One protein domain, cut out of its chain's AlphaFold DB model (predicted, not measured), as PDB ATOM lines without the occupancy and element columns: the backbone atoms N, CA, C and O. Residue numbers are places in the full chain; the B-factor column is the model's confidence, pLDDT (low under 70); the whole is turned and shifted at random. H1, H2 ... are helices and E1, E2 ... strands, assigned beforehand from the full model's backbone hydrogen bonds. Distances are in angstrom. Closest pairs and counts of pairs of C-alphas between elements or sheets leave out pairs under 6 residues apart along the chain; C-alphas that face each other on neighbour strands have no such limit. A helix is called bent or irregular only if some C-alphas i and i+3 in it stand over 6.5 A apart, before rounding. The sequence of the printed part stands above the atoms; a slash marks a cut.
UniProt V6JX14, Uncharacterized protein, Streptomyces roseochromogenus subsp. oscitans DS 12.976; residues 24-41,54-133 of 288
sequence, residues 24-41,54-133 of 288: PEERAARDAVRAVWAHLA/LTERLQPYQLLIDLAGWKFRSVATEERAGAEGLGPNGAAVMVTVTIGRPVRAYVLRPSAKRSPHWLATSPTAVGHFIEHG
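AT A GLANCE: This is residues 24 to 41 and 54 to 133 of the 288 residues of an uncharacterized protein of Streptomyces roseochromogenus subsp. oscitans DS 12.976 (UniProt V6JX14). A twisted sheet of five strands has two helices, H2 and H3, side by side over one face and no named helix over the other, while the longest helix, H1, reaches away from this two-layered body. Residues 24 to 32, in H1, stick out free. The printed part has 98 residues, with three named helices and five named strands in the order H1 H2 E1 E2 E3 E4 E5 H3. The sheet runs E1 E2 E3 E4 E5, is antiparallel throughout, and forms a meander, each strand the antiparallel neighbour of the one before; the class is mixed, helices and strands. The whole is compact, with a radius of gyration of the C-alphas of 14.1 A, and flat, spanning 45 by 37 by 20 A.

HOW THE PARTS SIT: In the sheet, E1, residues 71 to 76, is an edge strand and forms a hairpin with E2, residues 80 to 86; N 73 and O 84 are 2.9 A apart, within hydrogen-bond range. E2 forms a hairpin with E3, residues 92 to 98, where N 83 and O 95 are 2.8 A apart. E3 forms a hairpin with E4, residues 104 to 108, with N 94 and O 106 at 2.9 A. E4 forms a hairpin with the other edge strand, E5, residues 118 to 121, at 137 degrees between directions, with N 119 and O 107 at 2.8 A. H2, residues 56 to 67, is on the sheet at a height of 8.8 A, over E2, and runs along the strands, at 5 degrees to E2 on the local plane; the closest C-alphas of the two are those of Ile 65 and Gly 85, 5.8 A apart. H3, residues 123 to 132, is on the same face at a height of 9.3 A, over E4 and only just over E3, on which 3 of its 10 C-alphas fall. Its closest C-alphas to E4 are those of Pro 123 and Ala 105, 5.2 A apart. H2 touches H3 with residues 61 to 65 alone, at a shallow tilt of 10 degrees, the same way; the closest C-alphas are those of Leu 64 and Gly 127, 6.6 A apart. H1, residues 24 to 40, is not on the sheet; it is close to H2 but not clearly touching, the closest C-alphas being those of Leu 40 and Pro 60, 6.8 A apart. In H1 every O i to N i+4 pair is within hydrogen-bond range, against 6 of 8 in H2 and 4 of 6 in H3.

IN THESE COORDINATES: H1 is 24.0 A long and begins at C-alpha 24, (13.649, 18.408, -47.331). H2 is 17.2 A long and irregular, with C-alphas 57 and 60 7.1 A apart. E1 spans 17.2 A, E2 20.2 A, E3 20.1 A, E4 13.7 A and E5 9.5 A. H3 is 15.0 A long and ends at C-alpha 132, (11.305, -1.660, -43.992).

THE WHOLE: The two C-alphas farthest apart are those of Pro 24 and Glu 79, at 45.5 A. Residues 42 to 53 are not printed, and C-alphas 41 and 54 are 16.6 A apart across the cut. Of the links that are printed whole, E4 to E5 is short and the others are tight. Mean pLDDT of the printed part is 83.6; residues 25 to 26, 28 to 29, 32 to 41 and 112 to 116 are under 70.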
ATOM      1  N   PRO A  24      12.974  18.591 -46.044       81.12
ATOM      2  CA  PRO A  24      13.649  18.408 -47.331       81.12
ATOM      3  C   PRO A  24      15.121  17.975 -47.226       81.12
ATOM      4  O   PRO A  24      15.553  17.147 -48.026       81.12
ATOM      5  N   GLU A  25      15.864  18.470 -46.234       66.69
ATOM      6  CA  GLU A  25      17.271  18.109 -46.014       66.69
ATOM      7  C   GLU A  25      17.410  16.669 -45.511       66.69
ATOM      8  O   GLU A  25      18.234  15.913 -46.019       66.69
ATOM      9  N   GLU A  26      16.553  16.240 -44.584       58.88
ATOM     10  CA  GLU A  26      16.524  14.862 -44.084       58.88
ATOM     11  C   GLU A  26      16.141  13.863 -45.186       58.88
ATOM     12  O   GLU A  26      16.708  12.770 -45.270       58.88
ATOM     13  N   ARG A  27      15.214  14.242 -46.080       72.00
ATOM     14  CA  ARG A  27      14.893  13.448 -47.276       72.00
ATOM     15  C   ARG A  27      16.077  13.361 -48.228       72.00
ATOM     16  O   ARG A  27      16.395  12.260 -48.666       72.00
ATOM     17  N   ALA A  28      16.749  14.476 -48.508       69.00
ATOM     18  CA  ALA A  28      17.926  14.495 -49.372       69.00
ATOM     19  C   ALA A  28      19.081  13.664 -48.788       69.00
ATOM     20  O   ALA A  28      19.704  12.893 -49.514       69.00
ATOM     21  N   ALA A  29      19.322  13.743 -47.475       62.09
ATOM     22  CA  ALA A  29      20.320  12.932 -46.784       62.09
ATOM     23  C   ALA A  29      19.988  11.432 -46.866       62.09
ATOM     24  O   ALA A  29      20.847  10.625 -47.220       62.09
ATOM     25  N   ARG A  30      18.729  11.049 -46.622       76.25
ATOM     26  CA  ARG A  30      18.260   9.665 -46.796       76.25
ATOM     27  C   ARG A  30      18.414   9.191 -48.241       76.25
ATOM     28  O   ARG A  30      18.873   8.075 -48.472       76.25
ATOM     29  N   ASP A  31      18.022  10.007 -49.213       71.88
ATOM     30  CA  ASP A  31      18.045   9.634 -50.627       71.88
ATOM     31  C   ASP A  31      19.486   9.550 -51.159       71.88
ATOM     32  O   ASP A  31      19.797   8.640 -51.927       71.88
ATOM     33  N   ALA A  32      20.398  10.393 -50.667       68.06
ATOM     34  CA  ALA A  32      21.834  10.266 -50.904       68.06
ATOM     35  C   ALA A  32      22.390   8.959 -50.315       68.06
ATOM     36  O   ALA A  32      23.123   8.238 -50.993       68.06
ATOM     37  N   VAL A  33      21.980   8.588 -49.097       62.44
ATOM     38  CA  VAL A  33      22.330   7.290 -48.496       62.44
ATOM     39  C   VAL A  33      21.767   6.129 -49.325       62.44
ATOM     40  O   VAL A  33      22.493   5.169 -49.579       62.44
ATOM     41  N   ARG A  34      20.528   6.220 -49.831       62.41
ATOM     42  CA  ARG A  34      19.935   5.216 -50.738       62.41
ATOM     43  C   ARG A  34      20.658   5.122 -52.082       62.41
ATOM     44  O   ARG A  34      20.815   4.023 -52.610       62.41
ATOM     45  N   ALA A  35      21.111   6.239 -52.643       67.44
ATOM     46  CA  ALA A  35      21.892   6.247 -53.877       67.44
ATOM     47  C   ALA A  35      23.259   5.573 -53.670       67.44
ATOM     48  O   ALA A  35      23.665   4.725 -54.464       67.44
ATOM     49  N   VAL A  36      23.923   5.851 -52.543       64.56
ATOM     50  CA  VAL A  36      25.139   5.137 -52.126       64.56
ATOM     51  C   VAL A  36      24.842   3.647 -51.887       64.56
ATOM     52  O   VAL A  36      25.610   2.790 -52.326       64.56
ATOM     53  N   TRP A  37      23.698   3.302 -51.286       56.72
ATOM     54  CA  TRP A  37      23.251   1.912 -51.113       56.72
ATOM     55  C   TRP A  37      23.056   1.174 -52.435       56.72
ATOM     56  O   TRP A  37      23.426   0.006 -52.524       56.72
ATOM     57  N   ALA A  38      22.505   1.821 -53.465       63.94
ATOM     58  CA  ALA A  38      22.330   1.207 -54.779       63.94
ATOM     59  C   ALA A  38      23.675   0.808 -55.413       63.94
ATOM     60  O   ALA A  38      23.745  -0.190 -56.129       63.94
ATOM     61  N   HIS A  39      24.748   1.538 -55.095       60.81
ATOM     62  CA  HIS A  39      26.109   1.239 -55.545       60.81
ATOM     63  C   HIS A  39      26.870   0.256 -54.639       60.81
ATOM     64  O   HIS A  39      27.766  -0.438 -55.119       60.81
ATOM     65  N   LEU A  40      26.519   0.165 -53.352       53.94
ATOM     66  CA  LEU A  40      27.147  -0.747 -52.385       53.94
ATOM     67  C   LEU A  40      26.430  -2.096 -52.244       53.94
ATOM     68  O   LEU A  40      27.012  -3.037 -51.696       53.94
ATOM     69  N   ALA A  41      25.187  -2.212 -52.719       53.41
ATOM     70  CA  ALA A  41      24.449  -3.465 -52.707       53.41
ATOM     71  C   ALA A  41      25.240  -4.519 -53.501       53.41
ATOM     72  O   ALA A  41      25.438  -4.361 -54.710       53.41
ATOM     73  N   LEU A  54      37.083 -12.511 -45.014       88.12
ATOM     74  CA  LEU A  54      35.674 -12.859 -44.799       88.12
ATOM     75  C   LEU A  54      34.902 -11.746 -44.075       88.12
ATOM     76  O   LEU A  54      33.712 -11.562 -44.333       88.12
ATOM     77  N   THR A  55      35.585 -10.982 -43.222       89.06
ATOM     78  CA  THR A  55      35.052  -9.817 -42.506       89.06
ATOM     79  C   THR A  55      34.682  -8.670 -43.447       89.06
ATOM     80  O   THR A  55      33.603  -8.102 -43.305       89.06
ATOM     81  N   GLU A  56      35.480  -8.383 -44.479       91.44
ATOM     82  CA  GLU A  56      35.142  -7.357 -45.481       91.44
ATOM     83  C   GLU A  56      33.858  -7.697 -46.244       91.44
ATOM     84  O   GLU A  56      33.082  -6.819 -46.618       91.44
ATOM     85  N   ARG A  57      33.579  -8.991 -46.448       90.00
ATOM     86  CA  ARG A  57      32.332  -9.439 -47.090       90.00
ATOM     87  C   ARG A  57      31.095  -9.178 -46.219       90.00
ATOM     88  O   ARG A  57      29.985  -9.220 -46.750       90.00
ATOM     89  N   LEU A  58      31.269  -8.916 -44.920       92.62
ATOM     90  CA  LEU A  58      30.198  -8.536 -43.994       92.62
ATOM     91  C   LEU A  58      29.990  -7.017 -43.896       92.62
ATOM     92  O   LEU A  58      28.900  -6.596 -43.507       92.62
ATOM     93  N   GLN A  59      30.977  -6.206 -44.289       93.69
ATOM     94  CA  GLN A  59      30.955  -4.744 -44.146       93.69
ATOM     95  C   GLN A  59      29.699  -4.069 -44.733       93.69
ATOM     96  O   GLN A  59      29.140  -3.207 -44.053       93.69
ATOM     97  N   PRO A  60      29.172  -4.460 -45.918       93.25
ATOM     98  CA  PRO A  60      27.945  -3.853 -46.431       93.25
ATOM     99  C   PRO A  60      26.755  -4.039 -45.482       93.25
ATOM    100  O   PRO A  60      25.946  -3.134 -45.328       93.25
ATOM    101  N   TYR A  61      26.654  -5.187 -44.808       93.50
ATOM    102  CA  TYR A  61      25.560  -5.454 -43.872       93.50
ATOM    103  C   TYR A  61      25.767  -4.758 -42.536       93.50
ATOM    104  O   TYR A  61      24.786  -4.314 -41.953       93.50
ATOM    105  N   GLN A  62      27.013  -4.641 -42.073       94.81
ATOM    106  CA  GLN A  62      27.329  -3.841 -40.891       94.81
ATOM    107  C   GLN A  62      26.847  -2.403 -41.079       94.81
ATOM    108  O   GLN A  62      26.052  -1.925 -40.280       94.81
ATOM    109  N   LEU A  63      27.215  -1.771 -42.198       93.94
ATOM    110  CA  LEU A  63      26.780  -0.413 -42.516       93.94
ATOM    111  C   LEU A  63      25.247  -0.291 -42.554       93.94
ATOM    112  O   LEU A  63      24.695   0.661 -42.013       93.94
ATOM    113  N   LEU A  64      24.549  -1.260 -43.160       92.81
ATOM    114  CA  LEU A  64      23.080  -1.283 -43.192       92.81
ATOM    115  C   LEU A  64      22.463  -1.380 -41.788       92.81
ATOM    116  O   LEU A  64      21.481  -0.698 -41.500       92.81
ATOM    117  N   ILE A  65      23.020  -2.235 -40.928       92.94
ATOM    118  CA  ILE A  65      22.552  -2.451 -39.552       92.94
ATOM    119  C   ILE A  65      22.802  -1.192 -38.710       92.94
ATOM    120  O   ILE A  65      21.884  -0.728 -38.033       92.94
ATOM    121  N   ASP A  66      23.997  -0.607 -38.811       92.88
ATOM    122  CA  ASP A  66      24.382   0.604 -38.082       92.88
ATOM    123  C   ASP A  66      23.508   1.801 -38.492       92.88
ATOM    124  O   ASP A  66      22.948   2.483 -37.633       92.88
ATOM    125  N   LEU A  67      23.295   2.012 -39.798       91.94
ATOM    126  CA  LEU A  67      22.433   3.085 -40.317       91.94
ATOM    127  C   LEU A  67      20.972   2.943 -39.882       91.94
ATOM    128  O   LEU A  67      20.285   3.942 -39.673       91.94
ATOM    129  N   ALA A  68      20.482   1.713 -39.727       92.44
ATOM    130  CA  ALA A  68      19.135   1.464 -39.225       92.44
ATOM    131  C   ALA A  68      19.013   1.655 -37.701       92.44
ATOM    132  O   ALA A  68      17.911   1.529 -37.157       92.44
ATOM    133  N   GLY A  69      20.121   1.925 -37.001       93.44
ATOM    134  CA  GLY A  69      20.179   2.012 -35.543       93.44
ATOM    135  C   GLY A  69      19.969   0.660 -34.855       93.44
ATOM    136  O   GLY A  69      19.455   0.602 -33.737       93.44
ATOM    137  N   TRP A  70      20.284  -0.443 -35.537       93.25
ATOM    138  CA  TRP A  70      20.177  -1.794 -34.988       93.25
ATOM    139  C   TRP A  70      21.462  -2.154 -34.238       93.25
ATOM    140  O   TRP A  70      22.535  -1.633 -34.524       93.25
ATOM    141  N   LYS A  71      21.380  -3.082 -33.279       89.44
ATOM    142  CA  LYS A  71      22.589  -3.583 -32.608       89.44
ATOM    143  C   LYS A  71      23.305  -4.569 -33.522       89.44
ATOM    144  O   LYS A  71      22.712  -5.579 -33.901       89.44
ATOM    145  N   PHE A  72      24.569  -4.296 -33.822       91.19
ATOM    146  CA  PHE A  72      25.423  -5.152 -34.633       91.19
ATOM    147  C   PHE A  72      26.316  -6.052 -33.774       91.19
ATOM    148  O   PHE A  72      26.874  -5.619 -32.762       91.19
ATOM    149  N   ARG A  73      26.479  -7.307 -34.194       87.75
ATOM    150  CA  ARG A  73      27.492  -8.236 -33.683       87.75
ATOM    151  C   ARG A  73      28.084  -9.024 -34.838       87.75
ATOM    152  O   ARG A  73      27.364  -9.420 -35.750       87.75
ATOM    153  N   SER A  74      29.374  -9.322 -34.772       89.62
ATOM    154  CA  SER A  74      30.026 -10.200 -35.740       89.62
ATOM    155  C   SER A  74      30.995 -11.154 -35.070       89.62
ATOM    156  O   SER A  74      31.633 -10.810 -34.080       89.62
ATOM    157  N   VAL A  75      31.135 -12.339 -35.654       86.00
ATOM    158  CA  VAL A  75      32.134 -13.341 -35.286       86.00
ATOM    159  C   VAL A  75      32.819 -13.793 -36.565       86.00
ATOM    160  O   VAL A  75      32.151 -14.051 -37.566       86.00
ATOM    161  N   ALA A  76      34.142 -13.898 -36.543       88.56
ATOM    162  CA  ALA A  76      34.912 -14.402 -37.667       88.56
ATOM    163  C   ALA A  76      35.939 -15.433 -37.198       88.56
ATOM    164  O   ALA A  76      36.564 -15.280 -36.153       88.56
ATOM    165  N   THR A  77      36.085 -16.478 -37.997       87.81
ATOM    166  CA  THR A  77      37.152 -17.471 -37.979       87.81
ATOM    167  C   THR A  77      37.834 -17.460 -39.347       87.81
ATOM    168  O   THR A  77      37.392 -16.765 -40.267       87.81
ATOM    169  N   GLU A  78      38.891 -18.251 -39.509       84.00
ATOM    170  CA  GLU A  78      39.588 -18.379 -40.795       84.00
ATOM    171  C   GLU A  78      38.662 -18.882 -41.913       84.00
ATOM    172  O   GLU A  78      38.739 -18.415 -43.044       84.00
ATOM    173  N   GLU A  79      37.727 -19.781 -41.595       87.25
ATOM    174  CA  GLU A  79      36.872 -20.440 -42.592       87.25
ATOM    175  C   GLU A  79      35.502 -19.775 -42.779       87.25
ATOM    176  O   GLU A  79      34.797 -20.013 -43.776       87.25
ATOM    177  N   ARG A  80      35.083 -18.957 -41.810       89.44
ATOM    178  CA  ARG A  80      33.718 -18.446 -41.726       89.44
ATOM    179  C   ARG A  80      33.657 -17.081 -41.058       89.44
ATOM    180  O   ARG A  80      34.294 -16.849 -40.046       89.44
ATOM    181  N   ALA A  81      32.784 -16.214 -41.550       91.25
ATOM    182  CA  ALA A  81      32.367 -15.024 -40.824       91.25
ATOM    183  C   ALA A  81      30.839 -14.950 -40.743       91.25
ATOM    184  O   ALA A  81      30.129 -15.334 -41.676       91.25
ATOM    185  N   GLY A  82      30.326 -14.476 -39.617       90.25
ATOM    186  CA  GLY A  82      28.914 -14.249 -39.360       90.25
ATOM    187  C   GLY A  82      28.686 -12.840 -38.828       90.25
ATOM    188  O   GLY A  82      29.483 -12.337 -38.040       90.25
ATOM    189  N   ALA A  83      27.591 -12.219 -39.251       90.88
ATOM    190  CA  ALA A  83      27.071 -10.980 -38.696       90.88
ATOM    191  C   ALA A  83      25.616 -11.166 -38.274       90.88
ATOM    192  O   ALA A  83      24.836 -11.822 -38.970       90.88
ATOM    193  N   GLU A  84      25.248 -10.543 -37.165       91.12
ATOM    194  CA  GLU A  84      23.894 -10.452 -36.643       91.12
ATOM    195  C   GLU A  84      23.517  -8.990 -36.441       91.12
ATOM    196  O   GLU A  84      24.288  -8.197 -35.902       91.12
ATOM    197  N   GLY A  85      22.307  -8.650 -36.874       91.19
ATOM    198  CA  GLY A  85      21.674  -7.370 -36.596       91.19
ATOM    199  C   GLY A  85      20.413  -7.596 -35.783       91.19
ATOM    200  O   GLY A  85      19.546  -8.362 -36.205       91.19
ATOM    201  N   LEU A  86      20.292  -6.923 -34.644       89.31
ATOM    202  CA  LEU A  86      19.115  -6.975 -33.778       89.31
ATOM    203  C   LEU A  86      18.369  -5.646 -33.855       89.31
ATOM    204  O   LEU A  86      18.861  -4.608 -33.406       89.31
ATOM    205  N   GLY A  87      17.178  -5.702 -34.436       84.88
ATOM    206  CA  GLY A  87      16.306  -4.561 -34.635       84.88
ATOM    207  C   GLY A  87      15.310  -4.350 -33.496       84.88
ATOM    208  O   GLY A  87      15.107  -5.220 -32.638       84.88
ATOM    209  N   PRO A  88      14.628  -3.195 -33.496       78.88
ATOM    210  CA  PRO A  88      13.555  -2.922 -32.553       78.88
ATOM    211  C   PRO A  88      12.429  -3.959 -32.692       78.88
ATOM    212  O   PRO A  88      12.207  -4.544 -33.754       78.88
ATOM    213  N   ASN A  89      11.691  -4.185 -31.602       79.69
ATOM    214  CA  ASN A  89      10.595  -5.163 -31.511       79.69
ATOM    215  C   ASN A  89      11.022  -6.641 -31.618       79.69
ATOM    216  O   ASN A  89      10.165  -7.512 -31.752       79.69
ATOM    217  N   GLY A  90      12.325  -6.941 -31.547       80.00
ATOM    218  CA  GLY A  90      12.859  -8.307 -31.581       80.00
ATOM    219  C   GLY A  90      13.058  -8.875 -32.988       80.00
ATOM    220  O   GLY A  90      13.212 -10.090 -33.137       80.00
ATOM    221  N   ALA A  91      13.005  -8.029 -34.024       86.62
ATOM    222  CA  ALA A  91      13.411  -8.426 -35.367       86.62
ATOM    223  C   ALA A  91      14.913  -8.702 -35.398       86.62
ATOM    224  O   ALA A  91      15.680  -8.058 -34.687       86.62
ATOM    225  N   ALA A  92      15.335  -9.657 -36.219       90.31
ATOM    226  CA  ALA A  92      16.750  -9.951 -36.370       90.31
ATOM    227  C   ALA A  92      17.102 -10.289 -37.814       90.31
ATOM    228  O   ALA A  92      16.274 -10.788 -38.577       90.31
ATOM    229  N   VAL A  93      18.353 -10.043 -38.172       92.50
ATOM    230  CA  VAL A  93      18.968 -10.510 -39.410       92.50
ATOM    231  C   VAL A  93      20.245 -11.256 -39.081       92.50
ATOM    232  O   VAL A  93      20.923 -10.942 -38.106       92.50
ATOM    233  N   MET A  94      20.570 -12.245 -39.902       93.06
ATOM    234  CA  MET A  94      21.832 -12.961 -39.826       93.06
ATOM    235  C   MET A  94      22.400 -13.117 -41.222       93.06
ATOM    236  O   MET A  94      21.701 -13.543 -42.145       93.06
ATOM    237  N   VAL A  95      23.679 -12.813 -41.367       93.31
ATOM    238  CA  VAL A  95      24.416 -12.984 -42.610       93.31
ATOM    239  C   VAL A  95      25.628 -13.844 -42.326       93.31
ATOM    240  O   VAL A  95      26.402 -13.556 -41.423       93.31
ATOM    241  N   THR A  96      25.791 -14.918 -43.088       91.12
ATOM    242  CA  THR A  96      26.912 -15.847 -42.929       91.12
ATOM    243  C   THR A  96      27.669 -15.971 -44.236       91.12
ATOM    244  O   THR A  96      27.075 -16.183 -45.299       91.12
ATOM    245  N   VAL A  97      28.985 -15.895 -44.132       91.75
ATOM    246  CA  VAL A  97      29.944 -16.018 -45.215       91.75
ATOM    247  C   VAL A  97      30.854 -17.195 -44.893       91.75
ATOM    248  O   VAL A  97      31.404 -17.281 -43.802       91.75
ATOM    249  N   THR A  98      31.022 -18.109 -45.840       89.75
ATOM    250  CA  THR A  98      31.935 -19.252 -45.716       89.75
ATOM    251  C   THR A  98      32.839 -19.273 -46.938       89.75
ATOM    252  O   THR A  98      32.397 -18.902 -48.036       89.75
ATOM    253  N   ILE A  99      34.095 -19.693 -46.771       87.06
ATOM    254  CA  ILE A  99      35.015 -19.881 -47.899       87.06
ATOM    255  C   ILE A  99      34.368 -20.788 -48.956       87.06
ATOM    256  O   ILE A  99      33.700 -21.773 -48.641       87.06
ATOM    257  N   GLY A 100      34.497 -20.395 -50.227       85.94
ATOM    258  CA  GLY A 100      33.967 -21.149 -51.367       85.94
ATOM    259  C   GLY A 100      32.438 -21.212 -51.466       85.94
ATOM    260  O   GLY A 100      31.920 -21.881 -52.357       85.94
ATOM    261  N   ARG A 101      31.685 -20.532 -50.587       86.50
ATOM    262  CA  ARG A 101      30.213 -20.534 -50.614       86.50
ATOM    263  C   ARG A 101      29.626 -19.137 -50.860       86.50
ATOM    264  O   ARG A 101      30.225 -18.124 -50.473       86.50
ATOM    265  N   PRO A 102      28.437 -19.067 -51.492       88.38
ATOM    266  CA  PRO A 102      27.696 -17.818 -51.591       88.38
ATOM    267  C   PRO A 102      27.286 -17.332 -50.199       88.38
ATOM    268  O   PRO A 102      27.091 -18.131 -49.277       88.38
ATOM    269  N   VAL A 103      27.132 -16.014 -50.061       90.38
ATOM    270  CA  VAL A 103      26.627 -15.402 -48.828       90.38
ATOM    271  C   VAL A 103      25.217 -15.919 -48.567       90.38
ATOM    272  O   VAL A 103      24.365 -15.906 -49.457       90.38
ATOM    273  N   ARG A 104      24.969 -16.373 -47.341       91.06
ATOM    274  CA  ARG A 104      23.634 -16.771 -46.899       91.06
ATOM    275  C   ARG A 104      23.081 -15.715 -45.968       91.06
ATOM    276  O   ARG A 104      23.808 -15.172 -45.141       91.06
ATOM    277  N   ALA A 105      21.794 -15.459 -46.113       91.62
ATOM    278  CA  ALA A 105      21.100 -14.384 -45.439       91.62
ATOM    279  C   ALA A 105      19.811 -14.932 -44.827       91.62
ATOM    280  O   ALA A 105      19.090 -15.718 -45.451       91.62
ATOM    281  N   TYR A 106      19.527 -14.518 -43.602       92.00
ATOM    282  CA  TYR A 106      18.363 -14.945 -42.846       92.00
ATOM    283  C   TYR A 106      17.724 -13.744 -42.176       92.00
ATOM    284  O   TYR A 106      18.412 -12.830 -41.726       92.00
ATOM    285  N   VAL A 107      16.403 -13.774 -42.080       91.69
ATOM    286  CA  VAL A 107      15.634 -12.784 -41.333       91.69
ATOM    287  C   VAL A 107      14.738 -13.485 -40.330       91.69
ATOM    288  O   VAL A 107      14.226 -14.578 -40.585       91.69
ATOM    289  N   LEU A 108      14.530 -12.848 -39.192       87.50
ATOM    290  CA  LEU A 108      13.614 -13.275 -38.158       87.50
ATOM    291  C   LEU A 108      12.617 -12.151 -37.929       87.50
ATOM    292  O   LEU A 108      12.973 -11.064 -37.472       87.50
ATOM    293  N   ARG A 109      11.352 -12.425 -38.245       82.31
ATOM    294  CA  ARG A 109      10.257 -11.508 -37.944       82.31
ATOM    295  C   ARG A 109       9.567 -11.960 -36.652       82.31
ATOM    296  O   ARG A 109       9.129 -13.112 -36.590       82.31
ATOM    297  N   PRO A 110       9.414 -11.077 -35.653       71.88
ATOM    298  CA  PRO A 110       8.573 -11.343 -34.495       71.88
ATOM    299  C   PRO A 110       7.143 -11.589 -34.968       71.88
ATOM    300  O   PRO A 110       6.608 -10.830 -35.780       71.88
ATOM    301  N   SER A 111       6.515 -12.650 -34.475       70.56
ATOM    302  CA  SER A 111       5.100 -12.921 -34.708       70.56
ATOM    303  C   SER A 111       4.377 -12.897 -33.372       70.56
ATOM    304  O   SER A 111       4.778 -13.586 -32.441       70.56
ATOM    305  N   ALA A 112       3.292 -12.126 -33.286       61.19
ATOM    306  CA  ALA A 112       2.459 -12.070 -32.085       61.19
ATOM    307  C   ALA A 112       1.708 -13.389 -31.821       61.19
ATOM    308  O   ALA A 112       1.273 -13.634 -30.704       61.19
ATOM    309  N   LYS A 113       1.534 -14.234 -32.849       59.62
ATOM    310  CA  LYS A 113       0.673 -15.428 -32.786       59.62
ATOM    311  C   LYS A 113       1.430 -16.756 -32.864       59.62
ATOM    312  O   LYS A 113       0.812 -17.806 -32.731       59.62
ATOM    313  N   ARG A 114       2.735 -16.748 -33.158       66.75
ATOM    314  CA  ARG A 114       3.550 -17.966 -33.335       66.75
ATOM    315  C   ARG A 114       4.985 -17.722 -32.892       66.75
ATOM    316  O   ARG A 114       5.482 -16.610 -33.041       66.75
ATOM    317  N   SER A 115       5.660 -18.774 -32.430       58.72
ATOM    318  CA  SER A 115       7.102 -18.733 -32.172       58.72
ATOM    319  C   SER A 115       7.826 -18.193 -33.409       58.72
ATOM    320  O   SER A 115       7.569 -18.692 -34.505       58.72
ATOM    321  N   PRO A 116       8.687 -17.173 -33.280       68.12
ATOM    322  CA  PRO A 116       9.392 -16.618 -34.426       68.12
ATOM    323  C   PRO A 116      10.288 -17.689 -35.057       68.12
ATOM    324  O   PRO A 116      10.895 -18.501 -34.359       68.12
ATOM    325  N   HIS A 117      10.359 -17.699 -36.386       74.12
ATOM    326  CA  HIS A 117      11.205 -18.621 -37.142       74.12
ATOM    327  C   HIS A 117      12.155 -17.825 -38.030       74.12
ATOM    328  O   HIS A 117      11.762 -16.805 -38.600       74.12
ATOM    329  N   TRP A 118      13.371 -18.334 -38.206       82.31
ATOM    330  CA  TRP A 118      14.274 -17.832 -39.232       82.31
ATOM    331  C   TRP A 118      13.743 -18.174 -40.625       82.31
ATOM    332  O   TRP A 118      13.313 -19.298 -40.889       82.31
ATOM    333  N   LEU A 119      13.799 -17.202 -41.527       87.31
ATOM    334  CA  LEU A 119      13.514 -17.363 -42.945       87.31
ATOM    335  C   LEU A 119      14.794 -17.108 -43.724       87.31
ATOM    336  O   LEU A 119      15.388 -16.038 -43.611       87.31
ATOM    337  N   ALA A 120      15.206 -18.084 -44.524       89.75
ATOM    338  CA  ALA A 120      16.325 -17.924 -45.432       89.75
ATOM    339  C   ALA A 120      15.882 -17.115 -46.657       89.75
ATOM    340  O   ALA A 120      14.824 -17.373 -47.247       89.75
ATOM    341  N   THR A 121      16.691 -16.126 -47.026       93.19
ATOM    342  CA  THR A 121      16.394 -15.173 -48.097       93.19
ATOM    343  C   THR A 121      17.662 -14.760 -48.850       93.19
ATOM    344  O   THR A 121      18.757 -15.246 -48.557       93.19
ATOM    345  N   SER A 122      17.528 -13.911 -49.873       93.06
ATOM    346  CA  SER A 122      18.690 -13.404 -50.602       93.06
ATOM    347  C   SER A 122      19.430 -12.330 -49.792       93.06
ATOM    348  O   SER A 122      18.793 -11.553 -49.080       93.06
ATOM    349  N   PRO A 123      20.757 -12.214 -49.959       91.81
ATOM    350  CA  PRO A 123      21.549 -11.079 -49.483       91.81
ATOM    351  C   PRO A 123      20.898  -9.705 -49.686       91.81
ATOM    352  O   PRO A 123      20.802  -8.905 -48.761       91.81
ATOM    353  N   THR A 124      20.365  -9.463 -50.882       90.69
ATOM    354  CA  THR A 124      19.702  -8.205 -51.246       90.69
ATOM    355  C   THR A 124      18.388  -7.976 -50.495       90.69
ATOM    356  O   THR A 124      18.069  -6.849 -50.132       90.69
ATOM    357  N   ALA A 125      17.631  -9.039 -50.207       94.12
ATOM    358  CA  ALA A 125      16.368  -8.937 -49.479       94.12
ATOM    359  C   ALA A 125      16.568  -8.626 -47.986       94.12
ATOM    360  O   ALA A 125      15.651  -8.093 -47.361       94.12
ATOM    361  N   VAL A 126      17.748  -8.920 -47.424       93.81
ATOM    362  CA  VAL A 126      18.099  -8.527 -46.050       93.81
ATOM    363  C   VAL A 126      18.182  -7.012 -45.914       93.81
ATOM    364  O   VAL A 126      17.620  -6.490 -44.960       93.81
ATOM    365  N   GLY A 127      18.783  -6.301 -46.875       92.94
ATOM    366  CA  GLY A 127      18.840  -4.833 -46.837       92.94
ATOM    367  C   GLY A 127      17.447  -4.202 -46.790       92.94
ATOM    368  O   GLY A 127      17.143  -3.432 -45.884       92.94
ATOM    369  N   HIS A 128      16.547  -4.650 -47.669       93.62
ATOM    370  CA  HIS A 128      15.145  -4.219 -47.647       93.62
ATOM    371  C   HIS A 128      14.436  -4.581 -46.329       93.62
ATOM    372  O   HIS A 128      13.585  -3.836 -45.846       93.62
ATOM    373  N   PHE A 129      14.750  -5.733 -45.729       94.56
ATOM    374  CA  PHE A 129      14.171  -6.117 -44.441       94.56
ATOM    375  C   PHE A 129      14.649  -5.223 -43.294       94.56
ATOM    376  O   PHE A 129      13.834  -4.869 -42.446       94.56
ATOM    377  N   ILE A 130      15.932  -4.857 -43.270       93.00
ATOM    378  CA  ILE A 130      16.494  -3.935 -42.275       93.00
ATOM    379  C   ILE A 130      15.800  -2.570 -42.379       93.00
ATOM    380  O   ILE A 130      15.360  -2.027 -41.368       93.00
ATOM    381  N   GLU A 131      15.631  -2.062 -43.601       91.81
ATOM    382  CA  GLU A 131      15.033  -0.749 -43.854       91.81
ATOM    383  C   GLU A 131      13.526  -0.710 -43.550       91.81
ATOM    384  O   GLU A 131      13.036   0.205 -42.890       91.81
ATOM    385  N   HIS A 132      12.771  -1.711 -44.007       92.56
ATOM    386  CA  HIS A 132      11.305  -1.660 -43.992       92.56
ATOM    387  C   HIS A 132      10.652  -2.571 -42.943       92.56
ATOM    388  O   HIS A 132       9.425  -2.599 -42.825       92.56
ATOM    389  N   GLY A 133      11.428  -3.389 -42.230       89.88
ATOM    390  CA  GLY A 133      10.913  -4.410 -41.310       89.88
ATOM    391  C   GLY A 133      10.132  -5.541 -41.999       89.88
ATOM    392  O   GLY A 133       9.456  -6.337 -41.338       89.88
TER     393      GLY A 133